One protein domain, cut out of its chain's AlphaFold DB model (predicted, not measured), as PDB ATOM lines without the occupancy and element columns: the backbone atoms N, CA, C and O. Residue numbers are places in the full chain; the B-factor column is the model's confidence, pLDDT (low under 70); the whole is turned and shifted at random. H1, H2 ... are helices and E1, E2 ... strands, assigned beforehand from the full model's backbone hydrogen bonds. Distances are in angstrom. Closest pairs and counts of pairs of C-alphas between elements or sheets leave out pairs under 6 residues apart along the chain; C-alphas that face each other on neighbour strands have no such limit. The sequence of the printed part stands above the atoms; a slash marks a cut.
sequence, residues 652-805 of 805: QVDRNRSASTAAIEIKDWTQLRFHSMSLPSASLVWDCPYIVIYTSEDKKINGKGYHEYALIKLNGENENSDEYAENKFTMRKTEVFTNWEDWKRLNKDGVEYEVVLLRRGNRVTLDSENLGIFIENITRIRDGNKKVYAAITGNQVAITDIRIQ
ATOM      1  N   GLN A 652     -14.745 -26.837  15.680       94.50
ATOM      2  CA  GLN A 652     -14.020 -25.888  14.839       94.50
ATOM      3  C   GLN A 652     -13.929 -26.447  13.424       94.50
ATOM      4  O   GLN A 652     -13.550 -27.599  13.230       94.50
ATOM      5  N   VAL A 653     -14.290 -25.631  12.442       93.38
ATOM      6  CA  VAL A 653     -14.231 -25.959  11.022       93.38
ATOM      7  C   VAL A 653     -13.173 -25.069  10.381       93.38
ATOM      8  O   VAL A 653     -13.447 -23.923  10.032       93.38
ATOM      9  N   ASP A 654     -11.949 -25.580  10.254       86.88
ATOM     10  CA  ASP A 654     -10.811 -24.796   9.762       86.88
ATOM     11  C   ASP A 654     -10.864 -24.559   8.252       86.88
ATOM     12  O   ASP A 654     -10.613 -23.460   7.779       86.88
ATOM     13  N   ARG A 655     -11.208 -25.579   7.469       85.31
ATOM     14  CA  ARG A 655     -11.384 -25.484   6.010       85.31
ATOM     15  C   ARG A 655     -12.808 -25.848   5.619       85.31
ATOM     16  O   ARG A 655     -13.507 -26.477   6.417       85.31
ATOM     17  N   ASN A 656     -13.207 -25.499   4.399       87.00
ATOM     18  CA  ASN A 656     -14.554 -25.724   3.884       87.00
ATOM     19  C   ASN A 656     -15.009 -27.162   4.162       87.00
ATOM     20  O   ASN A 656     -14.433 -28.113   3.637       87.00
ATOM     21  N   ARG A 657     -16.012 -27.310   5.035       89.62
ATOM     22  CA  ARG A 657     -16.613 -28.590   5.437       89.62
ATOM     23  C   ARG A 657     -15.646 -29.634   6.020       89.62
ATOM     24  O   ARG A 657     -15.969 -30.818   6.054       89.62
ATOM     25  N   SER A 658     -14.482 -29.212   6.516       88.31
ATOM     26  CA  SER A 658     -13.454 -30.107   7.085       88.31
ATOM     27  C   SER A 658     -13.876 -30.803   8.383       88.31
ATOM     28  O   SER A 658     -13.360 -31.870   8.707       88.31
ATOM     29  N   ALA A 659     -14.833 -30.223   9.105       92.12
ATOM     30  CA  ALA A 659     -15.429 -30.786  10.305       92.12
ATOM     31  C   ALA A 659     -16.930 -30.473  10.351       92.12
ATOM     32  O   ALA A 659     -17.428 -29.576   9.665       92.12
ATOM     33  N   SER A 660     -17.671 -31.229  11.154       95.31
ATOM     34  CA  SER A 660     -19.107 -31.033  11.350       95.31
ATOM     35  C   SER A 660     -19.544 -31.554  12.710       95.31
ATOM     36  O   SER A 660     -18.845 -32.352  13.340       95.31
ATOM     37  N   THR A 661     -20.710 -31.109  13.165       96.12
ATOM     38  CA  THR A 661     -21.369 -31.691  14.334       96.12
ATOM     39  C   THR A 661     -21.773 -33.140  14.062       96.12
ATOM     40  O   THR A 661     -21.938 -33.558  12.914       96.12
ATOM     41  N   ALA A 662     -22.019 -33.913  15.121       94.19
ATOM     42  CA  ALA A 662     -22.692 -35.200  14.961       94.19
ATOM     43  C   ALA A 662     -24.087 -35.026  14.311       94.19
ATOM     44  O   ALA A 662     -24.661 -33.935  14.304       94.19
ATOM     45  N   ALA A 663     -24.635 -36.107  13.754       94.81
ATOM     46  CA  ALA A 663     -25.939 -36.071  13.101       94.81
ATOM     47  C   ALA A 663     -27.080 -35.725  14.066       94.81
ATOM     48  O   ALA A 663     -27.267 -36.385  15.094       94.81
ATOM     49  N   ILE A 664     -27.909 -34.769  13.660       95.56
ATOM     50  CA  ILE A 664     -29.121 -34.342  14.352       95.56
ATOM     51  C   ILE A 664     -30.315 -34.883  13.568       95.56
ATOM     52  O   ILE A 664     -30.534 -34.502  12.424       95.56
ATOM     53  N   GLU A 665     -31.083 -35.812  14.137       94.25
ATOM     54  CA  GLU A 665     -32.248 -36.383  13.444       94.25
ATOM     55  C   GLU A 665     -33.372 -35.349  13.308       94.25
ATOM     56  O   GLU A 665     -33.878 -34.848  14.310       94.25
ATOM     57  N   ILE A 666     -33.787 -35.070  12.067       93.25
ATOM     58  CA  ILE A 666     -34.855 -34.112  11.773       93.25
ATOM     59  C   ILE A 666     -36.212 -34.792  11.991       93.25
ATOM     60  O   ILE A 666     -36.621 -35.677  11.222       93.25
ATOM     61  N   LYS A 667     -36.904 -34.370  13.054       87.56
ATOM     62  CA  LYS A 667     -38.267 -34.801  13.416       87.56
ATOM     63  C   LYS A 667     -39.310 -33.859  12.796       87.56
ATOM     64  O   LYS A 667     -38.998 -33.116  11.873       87.56
ATOM     65  N   ASP A 668     -40.549 -33.882  13.290       90.06
ATOM     66  CA  ASP A 668     -41.635 -33.018  12.798       90.06
ATOM     67  C   ASP A 668     -41.286 -31.522  12.896       90.06
ATOM     68  O   ASP A 668     -41.595 -30.745  11.991       90.06
ATOM     69  N   TRP A 669     -40.602 -31.141  13.975       95.12
ATOM     70  CA  TRP A 669     -40.052 -29.814  14.227       95.12
ATOM     71  C   TRP A 669     -38.738 -29.978  14.996       95.12
ATOM     72  O   TRP A 669     -38.632 -30.848  15.865       95.12
ATOM     73  N   THR A 670     -37.716 -29.212  14.635       95.62
ATOM     74  CA  THR A 670     -36.399 -29.225  15.278       95.62
ATOM     75  C   THR A 670     -35.821 -27.821  15.204       95.62
ATOM     76  O   THR A 670     -35.724 -27.262  14.113       95.62
ATOM     77  N   GLN A 671     -35.433 -27.249  16.338       96.38
ATOM     78  CA  GLN A 671     -34.807 -25.930  16.391       96.38
ATOM     79  C   GLN A 671     -33.360 -26.057  16.850       96.38
ATOM     80  O   GLN A 671     -33.059 -26.687  17.862       96.38
ATOM     81  N   LEU A 672     -32.464 -25.441  16.087       96.88
ATOM     82  CA  LEU A 672     -31.040 -25.376  16.366       96.88
ATOM     83  C   LEU A 672     -30.698 -23.953  16.782       96.88
ATOM     84  O   LEU A 672     -30.969 -23.008  16.041       96.88
ATOM     85  N   ARG A 673     -30.084 -23.809  17.955       97.25
ATOM     86  CA  ARG A 673     -29.509 -22.545  18.417       97.25
ATOM     87  C   ARG A 673     -28.054 -22.752  18.758       97.25
ATOM     88  O   ARG A 673     -27.741 -23.629  19.557       97.25
ATOM     89  N   PHE A 674     -27.172 -21.944  18.200       97.12
ATOM     90  CA  PHE A 674     -25.742 -22.090  18.427       97.12
ATOM     91  C   PHE A 674     -25.035 -20.753  18.294       97.12
ATOM     92  O   PHE A 674     -25.427 -19.907  17.497       97.12
ATOM     93  N   HIS A 675     -23.958 -20.590  19.043       97.12
ATOM     94  CA  HIS A 675     -23.041 -19.488  18.846       97.12
ATOM     95  C   HIS A 675     -22.041 -19.842  17.745       97.12
ATOM     96  O   HIS A 675     -21.426 -20.910  17.781       97.12
ATOM     97  N   SER A 676     -21.817 -18.935  16.800       96.50
ATOM     98  CA  SER A 676     -20.796 -19.084  15.767       96.50
ATOM     99  C   SER A 676     -19.875 -17.877  15.729       96.50
ATOM    100  O   SER A 676     -20.342 -16.743  15.790       96.50
ATOM    101  N   MET A 677     -18.579 -18.129  15.564       96.19
ATOM    102  CA  MET A 677     -17.554 -17.108  15.366       96.19
ATOM    103  C   MET A 677     -16.678 -17.479  14.170       96.19
ATOM    104  O   MET A 677     -16.141 -18.585  14.130       96.19
ATOM    105  N   SER A 678     -16.497 -16.582  13.207       95.12
ATOM    106  CA  SER A 678     -15.508 -16.782  12.143       95.12
ATOM    107  C   SER A 678     -14.099 -16.732  12.726       95.12
ATOM    108  O   SER A 678     -13.792 -15.893  13.574       95.12
ATOM    109  N   LEU A 679     -13.217 -17.616  12.265       92.38
ATOM    110  CA  LEU A 679     -11.830 -17.654  12.724       92.38
ATOM    111  C   LEU A 679     -11.112 -16.340  12.359       92.38
ATOM    112  O   LEU A 679     -11.454 -15.721  11.353       92.38
ATOM    113  N   PRO A 680     -10.073 -15.901  13.092       87.31
ATOM    114  CA  PRO A 680      -9.395 -14.633  12.792       87.31
ATOM    115  C   PRO A 680      -8.830 -14.528  11.367       87.31
ATOM    116  O   PRO A 680      -8.773 -13.435  10.800       87.31
ATOM    117  N   SER A 681      -8.452 -15.669  10.781       81.94
ATOM    118  CA  SER A 681      -7.984 -15.806   9.397       81.94
ATOM    119  C   SER A 681      -9.085 -15.670   8.342       81.94
ATOM    120  O   SER A 681      -8.759 -15.447   7.176       81.94
ATOM    121  N   ALA A 682     -10.358 -15.800   8.728       86.75
ATOM    122  CA  ALA A 682     -11.500 -15.606   7.848       86.75
ATOM    123  C   ALA A 682     -11.494 -14.187   7.280       86.75
ATOM    124  O   ALA A 682     -11.155 -13.217   7.963       86.75
ATOM    125  N   SER A 683     -11.870 -14.040   6.021       83.44
ATOM    126  CA  SER A 683     -11.905 -12.736   5.351       83.44
ATOM    127  C   SER A 683     -13.030 -12.597   4.336       83.44
ATOM    128  O   SER A 683     -13.239 -11.494   3.835       83.44
ATOM    129  N   LEU A 684     -13.759 -13.682   4.078       88.19
ATOM    130  CA  LEU A 684     -14.751 -13.784   3.022       88.19
ATOM    131  C   LEU A 684     -16.145 -13.915   3.635       88.19
ATOM    132  O   LEU A 684     -16.326 -14.505   4.698       88.19
ATOM    133  N   VAL A 685     -17.154 -13.385   2.951       90.19
ATOM    134  CA  VAL A 685     -18.564 -13.419   3.395       90.19
ATOM    135  C   VAL A 685     -19.128 -14.825   3.633       90.19
ATOM    136  O   VAL A 685     -20.042 -14.986   4.443       90.19
ATOM    137  N   TRP A 686     -18.581 -15.842   2.963       90.00
ATOM    138  CA  TRP A 686     -18.962 -17.244   3.153       90.00
ATOM    139  C   TRP A 686     -18.200 -17.944   4.276       90.00
ATOM    140  O   TRP A 686     -18.484 -19.114   4.529       90.00
ATOM    141  N   ASP A 687     -17.274 -17.274   4.971       92.25
ATOM    142  CA  ASP A 687     -16.623 -17.811   6.169       92.25
ATOM    143  C   ASP A 687     -17.599 -17.799   7.360       92.25
ATOM    144  O   ASP A 687     -17.465 -17.031   8.312       92.25
ATOM    145  N   CYS A 688     -18.655 -18.599   7.261       94.88
ATOM    146  CA  CYS A 688     -19.809 -18.598   8.145       94.88
ATOM    147  C   CYS A 688     -20.318 -20.041   8.346       94.88
ATOM    148  O   CYS A 688     -19.879 -20.957   7.638       94.88
ATOM    149  N   PRO A 689     -21.196 -20.290   9.330       97.00
ATOM    150  CA  PRO A 689     -21.756 -21.616   9.567       97.00
ATOM    151  C   PRO A 689     -22.713 -22.041   8.448       97.00
ATOM    152  O   PRO A 689     -23.463 -21.231   7.900       97.00
ATOM    153  N   TYR A 690     -22.710 -23.334   8.130       96.50
ATOM    154  CA  TYR A 690     -23.560 -23.970   7.122       96.50
ATOM    155  C   TYR A 690     -24.404 -25.079   7.750       96.50
ATOM    156  O   TYR A 690     -24.006 -25.700   8.736       96.50
ATOM    157  N   ILE A 691     -25.534 -25.387   7.118       96.88
ATOM    158  CA  ILE A 691     -26.423 -26.491   7.473       96.88
ATOM    159  C   ILE A 691     -26.460 -27.488   6.320       96.88
ATOM    160  O   ILE A 691     -26.894 -27.162   5.215       96.88
ATOM    161  N   VAL A 692     -26.028 -28.718   6.590       95.56
ATOM    162  CA  VAL A 692     -26.147 -29.841   5.654       95.56
ATOM    163  C   VAL A 692     -27.353 -30.680   6.037       95.56
ATOM    164  O   VAL A 692     -27.455 -31.121   7.182       95.56
ATOM    165  N   ILE A 693     -28.232 -30.942   5.071       95.00
ATOM    166  CA  ILE A 693     -29.342 -31.892   5.179       95.00
ATOM    167  C   ILE A 693     -28.954 -33.138   4.386       95.00
ATOM    168  O   ILE A 693     -28.667 -33.049   3.194       95.00
ATOM    169  N   TYR A 694     -28.943 -34.301   5.032       94.81
ATOM    170  CA  TYR A 694     -28.436 -35.532   4.426       94.81
ATOM    171  C   TYR A 694     -29.063 -36.794   5.023       94.81
ATOM    172  O   TYR A 694     -29.797 -36.757   6.015       94.81
ATOM    173  N   THR A 695     -28.740 -37.942   4.437       94.44
ATOM    174  CA  THR A 695     -28.897 -39.251   5.077       94.44
ATOM    175  C   THR A 695     -27.597 -40.043   4.990       94.44
ATOM    176  O   THR A 695     -26.823 -39.851   4.058       94.44
ATOM    177  N   SER A 696     -27.347 -40.916   5.965       94.00
ATOM    178  CA  SER A 696     -26.294 -41.935   5.910       94.00
ATOM    179  C   SER A 696     -26.585 -43.071   6.891       94.00
ATOM    180  O   SER A 696     -27.331 -42.903   7.866       94.00
ATOM    181  N   GLU A 697     -26.013 -44.253   6.638       92.44
ATOM    182  CA  GLU A 697     -26.196 -45.430   7.498       92.44
ATOM    183  C   GLU A 697     -25.492 -45.258   8.852       92.44
ATOM    184  O   GLU A 697     -26.017 -45.656   9.894       92.44
ATOM    185  N   ASP A 698     -24.308 -44.648   8.833       92.62
ATOM    186  CA  ASP A 698     -23.413 -44.474   9.979       92.62
ATOM    187  C   ASP A 698     -23.547 -43.108  10.666       92.62
ATOM    188  O   ASP A 698     -22.824 -42.836  11.626       92.62
ATOM    189  N   LYS A 699     -24.490 -42.270  10.208       93.50
ATOM    190  CA  LYS A 699     -24.732 -40.914  10.718       93.50
ATOM    191  C   LYS A 699     -23.522 -39.980  10.578       93.50
ATOM    192  O   LYS A 699     -23.358 -39.061  11.382       93.50
ATOM    193  N   LYS A 700     -22.659 -40.222   9.589       91.69
ATOM    194  CA  LYS A 700     -21.533 -39.346   9.250       91.69
ATOM    195  C   LYS A 700     -21.743 -38.683   7.893       91.69
ATOM    196  O   LYS A 700     -22.314 -39.292   6.983       91.69
ATOM    197  N   ILE A 701     -21.261 -37.448   7.762       90.12
ATOM    198  CA  ILE A 701     -21.109 -36.778   6.466       90.12
ATOM    199  C   ILE A 701     -20.053 -37.539   5.660       90.12
ATOM    200  O   ILE A 701     -19.027 -37.923   6.220       90.12
ATOM    201  N   ASN A 702     -20.314 -37.786   4.373       88.88
ATOM    202  CA  ASN A 702     -19.476 -38.612   3.491       88.88
ATOM    203  C   ASN A 702     -19.248 -40.050   4.007       88.88
ATOM    204  O   ASN A 702     -18.295 -40.720   3.615       88.88
ATOM    205  N   GLY A 703     -20.114 -40.519   4.914       88.81
ATOM    206  CA  GLY A 703     -20.094 -41.873   5.450       88.81
ATOM    207  C   GLY A 703     -20.724 -42.902   4.511       88.81
ATOM    208  O   GLY A 703     -21.068 -42.631   3.357       88.81
ATOM    209  N   LYS A 704     -20.915 -44.121   5.014       91.06
ATOM    210  CA  LYS A 704     -21.517 -45.195   4.215       91.06
ATOM    211  C   LYS A 704     -22.985 -44.881   3.883       91.06
ATOM    212  O   LYS A 704     -23.792 -44.633   4.780       91.06
ATOM    213  N   GLY A 705     -23.336 -44.936   2.595       89.62
ATOM    214  CA  GLY A 705     -24.691 -44.634   2.113       89.62
ATOM    215  C   GLY A 705     -25.059 -43.150   2.214       89.62
ATOM    216  O   GLY A 705     -26.225 -42.831   2.425       89.62
ATOM    217  N   TYR A 706     -24.065 -42.259   2.144       92.19
ATOM    218  CA  TYR A 706     -24.264 -40.817   2.219       92.19
ATOM    219  C   TYR A 706     -24.976 -40.275   0.977       92.19
ATOM    220  O   TYR A 706     -24.413 -40.324  -0.115       92.19
ATOM    221  N   HIS A 707     -26.172 -39.714   1.156       92.81
ATOM    222  CA  HIS A 707     -26.810 -38.858   0.156       92.81
ATOM    223  C   HIS A 707     -26.978 -37.454   0.737       92.81
ATOM    224  O   HIS A 707     -27.625 -37.271   1.774       92.81
ATOM    225  N   GLU A 708     -26.405 -36.464   0.061       93.12
ATOM    226  CA  GLU A 708     -26.598 -35.052   0.380       93.12
ATOM    227  C   GLU A 708     -27.892 -34.556  -0.264       93.12
ATOM    228  O   GLU A 708     -28.091 -34.707  -1.469       93.12
ATOM    229  N   TYR A 709     -28.781 -33.971   0.537       93.50
ATOM    230  CA  TYR A 709     -30.035 -33.406   0.048       93.50
ATOM    231  C   TYR A 709     -29.965 -31.895  -0.137       93.50
ATOM    232  O   TYR A 709     -30.600 -31.388  -1.056       93.50
ATOM    233  N   ALA A 710     -29.246 -31.175   0.726       92.88
ATOM    234  CA  ALA A 710     -29.047 -29.731   0.607       92.88
ATOM    235  C   ALA A 710     -27.838 -29.266   1.431       92.88
ATOM    236  O   ALA A 710     -27.630 -29.769   2.539       92.88
ATOM    237  N   LEU A 711     -27.111 -28.258   0.943       93.38
ATOM    238  CA  LEU A 711     -26.094 -27.521   1.694       93.38
ATOM    239  C   LEU A 711     -26.442 -26.025   1.690       93.38
ATOM    240  O   LEU A 711     -26.252 -25.325   0.699       93.38
ATOM    241  N   ILE A 712     -26.928 -25.532   2.827       94.38
ATOM    242  CA  ILE A 712     -27.344 -24.141   3.006       94.38
ATOM    243  C   ILE A 712     -26.256 -23.394   3.771       94.38
ATOM    244  O   ILE A 712     -25.982 -23.722   4.926       94.38
ATOM    245  N   LYS A 713     -25.661 -22.364   3.171       94.44
ATOM    246  CA  LYS A 713     -24.732 -21.468   3.865       94.44
ATOM    247  C   LYS A 713     -25.523 -20.321   4.487       94.44
ATOM    248  O   LYS A 713     -26.371 -19.722   3.826       94.44
ATOM    249  N   LEU A 714     -25.280 -19.998   5.759       94.69
ATOM    250  CA  LEU A 714     -26.123 -19.027   6.470       94.69
ATOM    251  C   LEU A 714     -25.880 -17.566   6.061       94.69
ATOM    252  O   LEU A 714     -26.651 -16.698   6.454       94.69
ATOM    253  N   ASN A 715     -24.901 -17.305   5.192       91.62
ATOM    254  CA  ASN A 715     -24.796 -16.057   4.437       91.62
ATOM    255  C   ASN A 715     -25.772 -15.971   3.249       91.62
ATOM    256  O   ASN A 715     -25.734 -15.000   2.505       91.62
ATOM    257  N   GLY A 716     -26.652 -16.955   3.041       86.75
ATOM    258  CA  GLY A 716     -27.666 -16.890   1.991       86.75
ATOM    259  C   GLY A 716     -27.266 -17.533   0.667       86.75
ATOM    260  O   GLY A 716     -27.978 -17.362  -0.321       86.75
ATOM    261  N   GLU A 717     -26.167 -18.282   0.641       86.62
ATOM    262  CA  GLU A 717     -25.797 -19.131  -0.491       86.62
ATOM    263  C   GLU A 717     -26.342 -20.556  -0.323       86.62
ATOM    264  O   GLU A 717     -26.561 -21.048   0.789       86.62
ATOM    265  N   ASN A 718     -26.510 -21.255  -1.443       83.31
ATOM    266  CA  ASN A 718     -26.897 -22.657  -1.455       83.31
ATOM    267  C   ASN A 718     -26.119 -23.426  -2.531       83.31
ATOM    268  O   ASN A 718     -26.001 -22.978  -3.676       83.31
ATOM    269  N   GLU A 719     -25.610 -24.593  -2.150       77.94
ATOM    270  CA  GLU A 719     -25.083 -25.606  -3.055       77.94
ATOM    271  C   GLU A 719     -26.090 -26.764  -3.106       77.94
ATOM    272  O   GLU A 719     -26.187 -27.588  -2.194       77.94
ATOM    273  N   ASN A 720     -26.882 -26.801  -4.179       70.12
ATOM    274  CA  ASN A 720     -27.865 -27.855  -4.400       70.12
ATOM    275  C   ASN A 720     -27.268 -28.967  -5.261       70.12
ATOM    276  O   ASN A 720     -26.735 -28.698  -6.337       70.12
ATOM    277  N   SER A 721     -27.445 -30.216  -4.830       63.09
ATOM    278  CA  SER A 721     -27.379 -31.375  -5.718       63.09
ATOM    279  C   SER A 721     -28.800 -31.847  -6.007       63.09
ATOM    280  O   SER A 721     -29.509 -32.299  -5.104       63.09
ATOM    281  N   ASP A 722     -29.217 -31.760  -7.272       71.19
ATOM    282  CA  ASP A 722     -30.532 -32.240  -7.716       71.19
ATOM    283  C   ASP A 722     -30.581 -33.770  -7.922       71.19
ATOM    284  O   ASP A 722     -31.562 -34.312  -8.447       71.19
ATOM    285  N   GLU A 723     -29.524 -34.483  -7.519       83.50
ATOM    286  CA  GLU A 723     -29.398 -35.933  -7.671       83.50
ATOM    287  C   GLU A 723     -30.415 -36.678  -6.791       83.50
ATOM    288  O   GLU A 723     -31.189 -37.501  -7.285       83.50
ATOM    289  N   TYR A 724     -30.480 -36.337  -5.500       89.25
ATOM    290  CA  TYR A 724     -31.299 -37.051  -4.507       89.25
ATOM    291  C   TYR A 724     -32.508 -36.253  -3.996       89.25
ATOM    292  O   TYR A 724     -33.444 -36.828  -3.422       89.25
ATOM    293  N   ALA A 725     -32.523 -34.938  -4.213       90.75
ATOM    294  CA  ALA A 725     -33.591 -34.048  -3.782       90.75
ATOM    295  C   ALA A 725     -33.856 -32.943  -4.811       90.75
ATOM    296  O   ALA A 725     -33.068 -32.719  -5.713       90.75
ATOM    297  N   GLU A 726     -34.999 -32.274  -4.698       90.69
ATOM    298  CA  GLU A 726     -35.283 -31.010  -5.382       90.69
ATOM    299  C   GLU A 726     -35.298 -29.904  -4.329       90.69
ATOM    300  O   GLU A 726     -36.023 -30.021  -3.334       90.69
ATOM    301  N   ASN A 727     -34.529 -28.840  -4.534       89.94
ATOM    302  CA  ASN A 727     -34.444 -27.734  -3.586       89.94
ATOM    303  C   ASN A 727     -35.044 -26.462  -4.168       89.94
ATOM    304  O   ASN A 727     -34.627 -25.977  -5.215       89.94
ATOM    305  N   LYS A 728     -36.000 -25.882  -3.443       90.62
ATOM    306  CA  LYS A 728     -36.483 -24.530  -3.706       90.62
ATOM    307  C   LYS A 728     -35.939 -23.601  -2.631       90.62
ATOM    308  O   LYS A 728     -36.446 -23.594  -1.510       90.62
ATOM    309  N   PHE A 729     -34.927 -22.837  -3.008       88.88
ATOM    310  CA  PHE A 729     -34.234 -21.896  -2.140       88.88
ATOM    311  C   PHE A 729     -34.769 -20.476  -2.325       88.88
ATOM    312  O   PHE A 729     -35.099 -20.059  -3.435       88.88
ATOM    313  N   THR A 730     -34.874 -19.720  -1.241       87.12
ATOM    314  CA  THR A 730     -35.220 -18.302  -1.261       87.12
ATOM    315  C   THR A 730     -34.415 -17.586  -0.190       87.12
ATOM    316  O   THR A 730     -34.399 -17.995   0.968       87.12
ATOM    317  N   MET A 731     -33.772 -16.491  -0.583       88.75
ATOM    318  CA  MET A 731     -33.029 -15.622   0.317       88.75
ATOM    319  C   MET A 731     -33.454 -14.175   0.102       88.75
ATOM    320  O   MET A 731     -33.719 -13.757  -1.026       88.75
ATOM    321  N   ARG A 732     -33.532 -13.410   1.192       86.12
ATOM    322  CA  ARG A 732     -33.702 -11.956   1.137       86.12
ATOM    323  C   ARG A 732     -32.938 -11.268   2.263       86.12
ATOM    324  O   ARG A 732     -32.869 -11.773   3.383       86.12
ATOM    325  N   LYS A 733     -32.443 -10.070   1.964       88.81
ATOM    326  CA  LYS A 733     -31.907  -9.127   2.950       88.81
ATOM    327  C   LYS A 733     -33.091  -8.413   3.616       88.81
ATOM    328  O   LYS A 733     -33.957  -7.877   2.927       88.81
ATOM    329  N   THR A 734     -33.169  -8.472   4.939       89.88
ATOM    330  CA  THR A 734     -34.174  -7.760   5.748       89.88
ATOM    331  C   THR A 734     -33.717  -6.326   6.028       89.88
ATOM    332  O   THR A 734     -32.582  -5.962   5.732       89.88
ATOM    333  N   GLU A 735     -34.570  -5.513   6.654       89.19
ATOM    334  CA  GLU A 735     -34.233  -4.137   7.061       89.19
ATOM    335  C   GLU A 735     -33.085  -4.063   8.087       89.19
ATOM    336  O   GLU A 735     -32.475  -3.011   8.257       89.19
ATOM    337  N   VAL A 736     -32.782  -5.178   8.765       90.56
ATOM    338  CA  VAL A 736     -31.693  -5.285   9.748       90.56
ATOM    339  C   VAL A 736     -30.328  -5.450   9.068       90.56
ATOM    340  O   VAL A 736     -29.302  -5.131   9.668       90.56
ATOM    341  N   PHE A 737     -30.291  -5.939   7.823       92.00
ATOM    342  CA  PHE A 737     -29.037  -6.125   7.098       92.00
ATOM    343  C   PHE A 737     -28.451  -4.768   6.692       92.00
ATOM    344  O   PHE A 737     -29.062  -4.027   5.925       92.00
ATOM    345  N   THR A 738     -27.250  -4.453   7.177       89.12
ATOM    346  CA  THR A 738     -26.572  -3.193   6.851       89.12
ATOM    347  C   THR A 738     -25.719  -3.325   5.590       89.12
ATOM    348  O   THR A 738     -26.003  -2.693   4.575       89.12
ATOM    349  N   ASN A 739     -24.661  -4.130   5.646       89.31
ATOM    350  CA  ASN A 739     -23.742  -4.411   4.545       89.31
ATOM    351  C   ASN A 739     -22.879  -5.644   4.876       89.31
ATOM    352  O   ASN A 739     -22.850  -6.129   6.009       89.31
ATOM    353  N   TRP A 740     -22.147  -6.139   3.879       90.31
ATOM    354  CA  TRP A 740     -21.317  -7.336   4.013       90.31
ATOM    355  C   TRP A 740     -20.057  -7.155   4.871       90.31
ATOM    356  O   TRP A 740     -19.567  -8.127   5.442       90.31
ATOM    357  N   GLU A 741     -19.547  -5.932   5.031       90.44
ATOM    358  CA  GLU A 741     -18.421  -5.667   5.937       90.44
ATOM    359  C   GLU A 741     -18.848  -5.763   7.405       90.44
ATOM    360  O   GLU A 741     -18.177  -6.407   8.213       90.44
ATOM    361  N   ASP A 742     -20.013  -5.209   7.748       92.38
ATOM    362  CA  ASP A 742     -20.624  -5.387   9.063       92.38
ATOM    363  C   ASP A 742     -20.985  -6.856   9.310       92.38
ATOM    364  O   ASP A 742     -20.750  -7.352  10.410       92.38
ATOM    365  N   TRP A 743     -21.485  -7.578   8.298       93.69
ATOM    366  CA  TRP A 743     -21.719  -9.025   8.378       93.69
ATOM    367  C   TRP A 743     -20.443  -9.792   8.744       93.69
ATOM    368  O   TRP A 743     -20.457 -10.601   9.675       93.69
ATOM    369  N   LYS A 744     -19.332  -9.531   8.038       93.44
ATOM    370  CA  LYS A 744     -18.027 -10.155   8.311       93.44
ATOM    371  C   LYS A 744     -17.527  -9.802   9.710       93.44
ATOM    372  O   LYS A 744     -17.070 -10.689  10.429       93.44
ATOM    373  N   ARG A 745     -17.642  -8.533  10.120       94.38
ATOM    374  CA  ARG A 745     -17.250  -8.079  11.464       94.38
ATOM    375  C   ARG A 745     -18.059  -8.785  12.551       94.38
ATOM    376  O   ARG A 745     -17.465  -9.369  13.444       94.38
ATOM    377  N   LEU A 746     -19.388  -8.787  12.448       94.31
ATOM    378  CA  LEU A 746     -20.267  -9.413  13.439       94.31
ATOM    379  C   LEU A 746     -20.009 -10.919  13.542       94.31
ATOM    380  O   LEU A 746     -19.898 -11.447  14.642       94.31
ATOM    381  N   ASN A 747     -19.829 -11.605  12.414       94.88
ATOM    382  CA  ASN A 747     -19.449 -13.014  12.438       94.88
ATOM    383  C   ASN A 747     -18.086 -13.253  13.106       94.88
ATOM    384  O   ASN A 747     -17.950 -14.225  13.843       94.88
ATOM    385  N   LYS A 748     -17.093 -12.377  12.910       94.19
ATOM    386  CA  LYS A 748     -15.806 -12.451  13.627       94.19
ATOM    387  C   LYS A 748     -15.923 -12.168  15.124       94.19
ATOM    388  O   LYS A 748     -15.197 -12.784  15.895       94.19
ATOM    389  N   ASP A 749     -16.808 -11.261  15.528       93.88
ATOM    390  CA  ASP A 749     -17.050 -10.940  16.941       93.88
ATOM    391  C   ASP A 749     -17.764 -12.093  17.676       93.88
ATOM    392  O   ASP A 749     -17.629 -12.245  18.892       93.88
ATOM    393  N   GLY A 750     -18.481 -12.934  16.926       94.25
ATOM    394  CA  GLY A 750     -19.241 -14.066  17.435       94.25
ATOM    395  C   GLY A 750     -20.705 -13.709  17.683       94.25
ATOM    396  O   GLY A 750     -21.024 -12.730  18.359       94.25
ATOM    397  N   VAL A 751     -21.616 -14.502  17.121       94.94
ATOM    398  CA  VAL A 751     -23.061 -14.232  17.139       94.94
ATOM    399  C   VAL A 751     -23.872 -15.498  17.376       94.94
ATOM    400  O   VAL A 751     -23.438 -16.611  17.081       94.94
ATOM    401  N   GLU A 752     -25.077 -15.319  17.904       96.00
ATOM    402  CA  GLU A 752     -26.056 -16.394  18.044       96.00
ATOM    403  C   GLU A 752     -26.797 -16.600  16.722       96.00
ATOM    404  O   GLU A 752     -27.338 -15.654  16.151       96.00
ATOM    405  N   TYR A 753     -26.827 -17.848  16.269       97.25
ATOM    406  CA  TYR A 753     -27.574 -18.302  15.112       97.25
ATOM    407  C   TYR A 753     -28.781 -19.130  15.544       97.25
ATOM    408  O   TYR A 753     -28.695 -19.963  16.452       97.25
ATOM    409  N   GLU A 754     -29.893 -18.945  14.839       97.75
ATOM    410  CA  GLU A 754     -31.097 -19.757  14.973       97.75
ATOM    411  C   GLU A 754     -31.517 -20.340  13.617       97.75
ATOM    412  O   GLU A 754     -31.625 -19.625  12.619       97.75
ATOM    413  N   VAL A 755     -31.759 -21.652  13.588       97.62
ATOM    414  CA  VAL A 755     -32.243 -22.380  12.409       97.62
ATOM    415  C   VAL A 755     -33.382 -23.301  12.823       97.62
ATOM    416  O   VAL A 755     -33.244 -24.104  13.746       97.62
ATOM    417  N   VAL A 756     -34.504 -23.222  12.116       97.75
ATOM    418  CA  VAL A 756     -35.680 -24.064  12.336       97.75
ATOM    419  C   VAL A 756     -35.825 -25.034  11.171       97.75
ATOM    420  O   VAL A 756     -35.821 -24.641  10.010       97.75
ATOM    421  N   LEU A 757     -35.969 -26.317  11.487       97.06
ATOM    422  CA  LEU A 757     -36.177 -27.398  10.533       97.06
ATOM    423  C   LEU A 757     -37.543 -28.036  10.785       97.06
ATOM    424  O   LEU A 757     -37.850 -28.482  11.890       97.06
ATOM    425  N   LEU A 758     -38.362 -28.119   9.742       95.25
ATOM    426  CA  LEU A 758     -39.674 -28.750   9.776       95.25
ATOM    427  C   LEU A 758     -39.714 -29.906   8.782       95.25
ATOM    428  O   LEU A 758     -39.488 -29.705   7.586       95.25
ATOM    429  N   ARG A 759     -40.074 -31.109   9.237       93.50
ATOM    430  CA  ARG A 759     -40.239 -32.265   8.350       93.50
ATOM    431  C   ARG A 759     -41.698 -32.666   8.216       93.50
ATOM    432  O   ARG A 759     -42.397 -32.899   9.195       93.50
ATOM    433  N   ARG A 760     -42.154 -32.818   6.973       92.56
ATOM    434  CA  ARG A 760     -43.471 -33.368   6.629       92.56
ATOM    435  C   ARG A 760     -43.318 -34.399   5.518       92.56
ATOM    436  O   ARG A 760     -43.237 -34.055   4.340       92.56
ATOM    437  N   GLY A 761     -43.269 -35.677   5.894       89.38
ATOM    438  CA  GLY A 761     -43.057 -36.777   4.950       89.38
ATOM    439  C   GLY A 761     -41.681 -36.698   4.282       89.38
ATOM    440  O   GLY A 761     -40.655 -36.782   4.961       89.38
ATOM    441  N   ASN A 762     -41.666 -36.538   2.957       91.69
ATOM    442  CA  ASN A 762     -40.448 -36.379   2.155       91.69
ATOM    443  C   ASN A 762     -40.025 -34.911   1.957       91.69
ATOM    444  O   ASN A 762     -39.088 -34.647   1.210       91.69
ATOM    445  N   ARG A 763     -40.718 -33.956   2.583       94.00
ATOM    446  CA  ARG A 763     -40.386 -32.531   2.515       94.00
ATOM    447  C   ARG A 763     -39.727 -32.081   3.815       94.00
ATOM    448  O   ARG A 763     -40.294 -32.297   4.886       94.00
ATOM    449  N   VAL A 764     -38.581 -31.421   3.701       95.12
ATOM    450  CA  VAL A 764     -37.914 -30.698   4.787       95.12
ATOM    451  C   VAL A 764     -37.923 -29.214   4.436       95.12
ATOM    452  O   VAL A 764     -37.601 -28.845   3.310       95.12
ATOM    453  N   THR A 765     -38.339 -28.372   5.373       95.88
ATOM    454  CA  THR A 765     -38.260 -26.915   5.258       95.88
ATOM    455  C   THR A 765     -37.277 -26.402   6.297       95.88
ATOM    456  O   THR A 765     -37.388 -26.776   7.462       95.88
ATOM    457  N   LEU A 766     -36.308 -25.603   5.858       96.94
ATOM    458  CA  LEU A 766     -35.360 -24.881   6.699       96.94
ATOM    459  C   LEU A 766     -35.718 -23.399   6.660       96.94
ATOM    460  O   LEU A 766     -35.733 -22.830   5.572       96.94
ATOM    461  N   ASP A 767     -35.936 -22.805   7.830       96.75
ATOM    462  CA  ASP A 767     -36.148 -21.370   8.021       96.75
ATOM    463  C   ASP A 767     -35.069 -20.801   8.952       96.75
ATOM    464  O   ASP A 767     -34.736 -21.394   9.981       96.75
ATOM    465  N   SER A 768     -34.503 -19.652   8.597       96.44
ATOM    466  CA  SER A 768     -33.463 -18.977   9.381       96.44
ATOM    467  C   SER A 768     -33.506 -17.474   9.126       96.44
ATOM    468  O   SER A 768     -33.591 -17.054   7.976       96.44
ATOM    469  N   GLU A 769     -33.362 -16.663  10.173       95.69
ATOM    470  CA  GLU A 769     -33.115 -15.224  10.056       95.69
ATOM    471  C   GLU A 769     -31.958 -14.846  10.969       95.69
ATOM    472  O   GLU A 769     -32.109 -14.772  12.184       95.69
ATOM    473  N   ASN A 770     -30.786 -14.633  10.380       94.62
ATOM    474  CA  ASN A 770     -29.569 -14.367  11.132       94.62
ATOM    475  C   ASN A 770     -28.865 -13.166  10.524       94.62
ATOM    476  O   ASN A 770     -28.711 -13.099   9.308       94.62
ATOM    477  N   LEU A 771     -28.471 -12.201  11.364       93.56
ATOM    478  CA  LEU A 771     -27.735 -11.001  10.939       93.56
ATOM    479  C   LEU A 771     -28.385 -10.263   9.747       93.56
ATOM    480  O   LEU A 771     -27.720  -9.719   8.867       93.56
ATOM    481  N   GLY A 772     -29.718 -10.262   9.719       92.06
ATOM    482  CA  GLY A 772     -30.518  -9.625   8.682       92.06
ATOM    483  C   GLY A 772     -30.662 -10.417   7.377       92.06
ATOM    484  O   GLY A 772     -31.330  -9.927   6.467       92.06
ATOM    485  N   ILE A 773     -30.111 -11.628   7.277       93.19
ATOM    486  CA  ILE A 773     -30.311 -12.542   6.147       93.19
ATOM    487  C   ILE A 773     -31.405 -13.548   6.502       93.19
ATOM    488  O   ILE A 773     -31.241 -14.377   7.396       93.19
ATOM    489  N   PHE A 774     -32.525 -13.470   5.781       94.50
ATOM    490  CA  PHE A 774     -33.612 -14.443   5.864       94.50
ATOM    491  C   PHE A 774     -33.433 -15.513   4.786       94.50
ATOM    492  O   PHE A 774     -33.272 -15.180   3.608       94.50
ATOM    493  N   ILE A 775     -33.514 -16.779   5.184       95.00
ATOM    494  CA  ILE A 775     -33.376 -17.954   4.325       95.00
ATOM    495  C   ILE A 775     -34.579 -18.868   4.540       95.00
ATOM    496  O   ILE A 775     -34.862 -19.260   5.671       95.00
ATOM    497  N   GLU A 776     -35.223 -19.251   3.439       95.44
ATOM    498  CA  GLU A 776     -36.163 -20.369   3.365       95.44
ATOM    499  C   GLU A 776     -35.621 -21.374   2.338       95.44
ATOM    500  O   GLU A 776     -35.369 -21.024   1.182       95.44
ATOM    501  N   ASN A 777     -35.450 -22.637   2.728       94.88
ATOM    502  CA  ASN A 777     -35.146 -23.716   1.790       94.88
ATOM    503  C   ASN A 777     -36.150 -24.857   1.924       94.88
ATOM    504  O   ASN A 777     -36.328 -25.426   3.000       94.88
ATOM    505  N   ILE A 778     -36.786 -25.226   0.815       94.94
ATOM    506  CA  ILE A 778     -37.705 -26.359   0.739       94.94
ATOM    507  C   ILE A 778     -37.023 -27.495  -0.020       94.94
ATOM    508  O   ILE A 778     -36.962 -27.476  -1.247       94.94
ATOM    509  N   THR A 779     -36.597 -28.520   0.710       94.19
ATOM    510  CA  THR A 779     -35.982 -29.738   0.173       94.19
ATOM    511  C   THR A 779     -37.031 -30.836   0.022       94.19
ATOM    512  O   THR A 779     -37.647 -31.269   1.001       94.19
ATOM    513  N   ARG A 780     -37.252 -31.321  -1.202       93.88
ATOM    514  CA  ARG A 780     -38.111 -32.475  -1.509       93.88
ATOM    515  C   ARG A 780     -37.253 -33.692  -1.830       93.88
ATOM    516  O   ARG A 780     -36.654 -33.772  -2.894       93.88
ATOM    517  N   ILE A 781     -37.239 -34.655  -0.923       92.88
ATOM    518  CA  ILE A 781     -36.437 -35.876  -1.017       92.88
ATOM    519  C   ILE A 781     -37.092 -36.859  -1.999       92.88
ATOM    520  O   ILE A 781     -38.301 -37.115  -1.913       92.88
ATOM    521  N   ARG A 782     -36.299 -37.412  -2.929       91.00
ATOM    522  CA  ARG A 782     -36.769 -38.307  -4.007       91.00
ATOM    523  C   ARG A 782     -36.543 -39.792  -3.721       91.00
ATOM    524  O   ARG A 782     -37.307 -40.624  -4.196       91.00
ATOM    525  N   ASP A 783     -35.528 -40.123  -2.932       84.25
ATOM    526  CA  ASP A 783     -35.047 -41.499  -2.730       84.25
ATOM    527  C   ASP A 783     -35.831 -42.318  -1.677       84.25
ATOM    528  O   ASP A 783     -35.549 -43.495  -1.456       84.25
ATOM    529  N   GLY A 784     -36.843 -41.724  -1.033       75.06
ATOM    530  CA  GLY A 784     -37.736 -42.417  -0.097       75.06
ATOM    531  C   GLY A 784     -37.125 -42.753   1.270       75.06
ATOM    532  O   GLY A 784     -37.733 -43.511   2.036       75.06
ATOM    533  N   ASN A 785     -35.959 -42.196   1.611       79.25
ATOM    534  CA  ASN A 785     -35.299 -42.472   2.884       79.25
ATOM    535  C   ASN A 785     -36.105 -41.991   4.102       79.25
ATOM    536  O   ASN A 785     -36.618 -40.871   4.177       79.25
ATOM    537  N   LYS A 786     -36.211 -42.867   5.111       78.19
ATOM    538  CA  LYS A 786     -37.018 -42.602   6.315       78.19
ATOM    539  C   LYS A 786     -36.291 -41.763   7.358       78.19
ATOM    540  O   LYS A 786     -36.954 -41.031   8.089       78.19
ATOM    541  N   LYS A 787     -34.965 -41.836   7.433       90.00
ATOM    542  CA  LYS A 787     -34.171 -41.044   8.379       90.00
ATOM    543  C   LYS A 787     -33.429 -39.953   7.633       90.00
ATOM    544  O   LYS A 787     -32.747 -40.236   6.655       90.00
ATOM    545  N   VAL A 788     -33.604 -38.728   8.104       93.75
ATOM    546  CA  VAL A 788     -32.985 -37.530   7.547       93.75
ATOM    547  C   VAL A 788     -32.324 -36.815   8.706       93.75
ATOM    548  O   VAL A 788     -32.926 -36.683   9.776       93.75
ATOM    549  N   TYR A 789     -31.089 -36.399   8.495       95.62
ATOM    550  CA  TYR A 789     -30.267 -35.753   9.494       95.62
ATOM    551  C   TYR A 789     -29.879 -34.350   9.031       95.62
ATOM    552  O   TYR A 789     -29.762 -34.088   7.835       95.62
ATOM    553  N   ALA A 790     -29.668 -33.469  10.000       96.25
ATOM    554  CA  ALA A 790     -28.975 -32.208   9.838       96.25
ATOM    555  C   ALA A 790     -27.617 -32.275  10.546       96.25
ATOM    556  O   ALA A 790     -27.460 -32.981  11.544       96.25
ATOM    557  N   ALA A 791     -26.637 -31.535  10.049       96.88
ATOM    558  CA  ALA A 791     -25.400 -31.254  10.766       96.88
ATOM    559  C   ALA A 791     -24.967 -29.814  10.493       96.88
ATOM    560  O   ALA A 791     -25.200 -29.288   9.400       96.88
ATOM    561  N   ILE A 792     -24.336 -29.195  11.489       97.38
ATOM    562  CA  ILE A 792     -23.761 -27.858  11.364       97.38
ATOM    563  C   ILE A 792     -22.297 -28.025  10.950       97.38
ATOM    564  O   ILE A 792     -21.553 -28.818  11.533       97.38
ATOM    565  N   THR A 793     -21.895 -27.310   9.911       96.12
ATOM    566  CA  THR A 793     -20.522 -27.245   9.397       96.12
ATOM    567  C   THR A 793     -20.216 -25.793   9.014       96.12
ATOM    568  O   THR A 793     -20.871 -24.889   9.524       96.12
ATOM    569  N   GLY A 794     -19.231 -25.522   8.162       94.19
ATOM    570  CA  GLY A 794     -18.918 -24.160   7.734       94.19
ATOM    571  C   GLY A 794     -17.623 -24.053   6.942       94.19
ATOM    572  O   GLY A 794     -17.078 -25.055   6.469       94.19
ATOM    573  N   ASN A 795     -17.107 -22.831   6.850       92.31
ATOM    574  CA  ASN A 795     -15.757 -22.539   6.381       92.31
ATOM    575  C   ASN A 795     -15.098 -21.525   7.315       92.31
ATOM    576  O   ASN A 795     -15.627 -20.434   7.480       92.31
ATOM    577  N   GLN A 796     -13.961 -21.866   7.922       92.75
ATOM    578  CA  GLN A 796     -13.270 -20.996   8.879       92.75
ATOM    579  C   GLN A 796     -14.185 -20.471   9.998       92.75
ATOM    580  O   GLN A 796     -14.270 -19.265  10.224       92.75
ATOM    581  N   VAL A 797     -14.845 -21.368  10.736       95.44
ATOM    582  CA  VAL A 797     -15.774 -21.004  11.827       95.44
ATOM    583  C   VAL A 797     -15.592 -21.904  13.049       95.44
ATOM    584  O   VAL A 797     -15.370 -23.106  12.923       95.44
ATOM    585  N   ALA A 798     -15.748 -21.332  14.241       95.88
ATOM    586  CA  ALA A 798     -15.956 -22.042  15.495       95.88
ATOM    587  C   ALA A 798     -17.448 -22.045  15.860       95.88
ATOM    588  O   ALA A 798     -18.063 -20.989  15.998       95.88
ATOM    589  N   ILE A 799     -18.020 -23.237  16.025       97.00
ATOM    590  CA  ILE A 799     -19.426 -23.483  16.363       97.00
ATOM    591  C   ILE A 799     -19.473 -23.980  17.805       97.00
ATOM    592  O   ILE A 799     -18.873 -24.998  18.153       97.00
ATOM    593  N   THR A 800     -20.179 -23.251  18.658       96.81
ATOM    594  CA  THR A 800     -20.143 -23.402  20.117       96.81
ATOM    595  C   THR A 800     -21.538 -23.231  20.719       96.81
ATOM    596  O   THR A 800     -22.433 -22.725  20.047       96.81
ATOM    597  N   ASP A 801     -21.747 -23.649  21.971       95.62
ATOM    598  CA  ASP A 801     -23.046 -23.544  22.668       95.62
ATOM    599  C   ASP A 801     -24.231 -24.090  21.838       95.62
ATOM    600  O   ASP A 801     -25.275 -23.454  21.661       95.62
ATOM    601  N   ILE A 802     -24.034 -25.277  21.258       96.69
ATOM    602  CA  ILE A 802     -25.006 -25.907  20.365       96.69
ATOM    603  C   ILE A 802     -26.148 -26.494  21.196       96.69
ATOM    604  O   ILE A 802     -25.933 -27.373  22.034       96.69
ATOM    605  N   ARG A 803     -27.363 -26.013  20.935       96.12
ATOM    606  CA  ARG A 803     -28.603 -26.378  21.625       96.12
ATOM    607  C   ARG A 803     -29.636 -26.879  20.622       96.12
ATOM    608  O   ARG A 803     -29.812 -26.274  19.561       96.12
ATOM    609  N   ILE A 804     -30.315 -27.969  20.964       94.50
ATOM    610  CA  ILE A 804     -31.296 -28.651  20.113       94.50
ATOM    611  C   ILE A 804     -32.624 -28.745  20.871       94.50
ATOM    612  O   ILE A 804     -32.673 -29.322  21.957       94.50
ATOM    613  N   GLN A 805     -33.701 -28.215  20.286       90.25
ATOM    614  CA  GLN A 805     -35.065 -28.295  20.830       90.25
ATOM    615  C   GLN A 805     -36.010 -29.090  19.932       90.25
ATOM    616  O   GLN A 805     -35.927 -28.940  18.688       90.25
TER     617      GLN A 805
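This is residues 652 to 805 of the 805 residues of the protein "HDOD domain-containing protein" of Oribacterium sp. KHPX15 (UniProt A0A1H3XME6). A curled wall of six strands, E4 E7 E6 E5 E1 E9, stands face to face with a smaller sheet of three, E3 E2 E8, in a sandwich whose strands run nearly along one another, and the single helix H1 sits at one end of it, beyond the last residues of E1. On one side of the sandwich the opening stretch, residues 652 to 668, spans from E9 to E8, pairing briefly with each. The printed part has 154 residues with one named helix and nine named strands, in the order E1 E2 E3 E4 H1 E5 E6 E7 E8 E9; both sheets are antiparallel throughout, and the class is mostly strand. The whole is compact, with a radius of gyration of the C-alphas of 14.7 A and spans of 42 by 30 by 28 A.

In the larger sheet, E4 is residues 725 to 733, 25.9 A from first to last C-alpha, E7 is residues 773 to 781, 25.2 A, and E6 is residues 763 to 770, 22.8 A. E5, residues 751 to 760, covers 29.9 A. E1, residues 669 to 678, begins at C-alpha 669 at (-40.052, -29.814, 14.227), covers 27.9 A and bends by 51 degrees at residue 675. E9, residues 797 to 804, covers 19.2 A, bends by 65 degrees at residue 801 and ends at C-alpha 804 at (-31.296, -28.651, 20.113). In the smaller sheet, E3 is residues 707 to 713, 17.9 A, E2 is residues 689 to 695, 19.5 A, and E8 is residues 789 to 794, 16.3 A. H1, residues 740 to 749, is 14.1 A long and begins at C-alpha 740 at (-21.317, -7.336, 4.013).

The larger sheet has edge strands E4 and E9 and is strongly twisted; from edge to edge the strands' lines turn by 74 degrees and the way across it by 58 degrees. E4 and E7 are antiparallel at 171 degrees, with N 730 and O 776 at 2.8 A. E5, E6 and E7 form a meander, each strand the antiparallel neighbour of the one before; E5 and E6 are a hairpin with N 756 and O 767 at 2.8 A, and E6 and E7 another with N 775 and O 768 at 2.8 A. E5 and E1 have N 672 and O 755 at 2.8 A, and E1 and E9 have N 675 and O 800 at 2.8 A. In the sheet E3 E2 E8, E2 and E3 are a hairpin, with N 691 and O 712 at 2.8 A, and E2 and E8 have N 690 and O 793 at 2.8 A. The parts of the two sheets that face each other are 8.8 A apart, centre to centre, their best planes 18 degrees apart and their strands at 11 degrees. The closest C-alphas of E3 and E4 are those of Tyr 709 and Ala 725, 5.3 A apart. E1 and E8 are near each other, while E2 and E6 are apart. H1 is on the larger sheet at a height over the sheet of 7.1 A; its closest C-alphas with E1 are those of Lys 748 and Ser 678, 4.6 A apart. Every O i to N i+4 pair in H1 is within hydrogen-bond range.

The two C-alphas farthest apart, those of Lys 704 and Glu 735, are 43.1 A from each other. The printed part has no cut and ends at residue 805, the chain's last. The links E2 to E3 and E3 to E4 are long, with 11 residues each. Residues 652 to 653 pair with residues 797 to 798 of E9, and residues 664 to 665 with residues 789 to 790 of E8. The mean pLDDT of the printed part is 91.9, and one residue, Ser 721, is under 70.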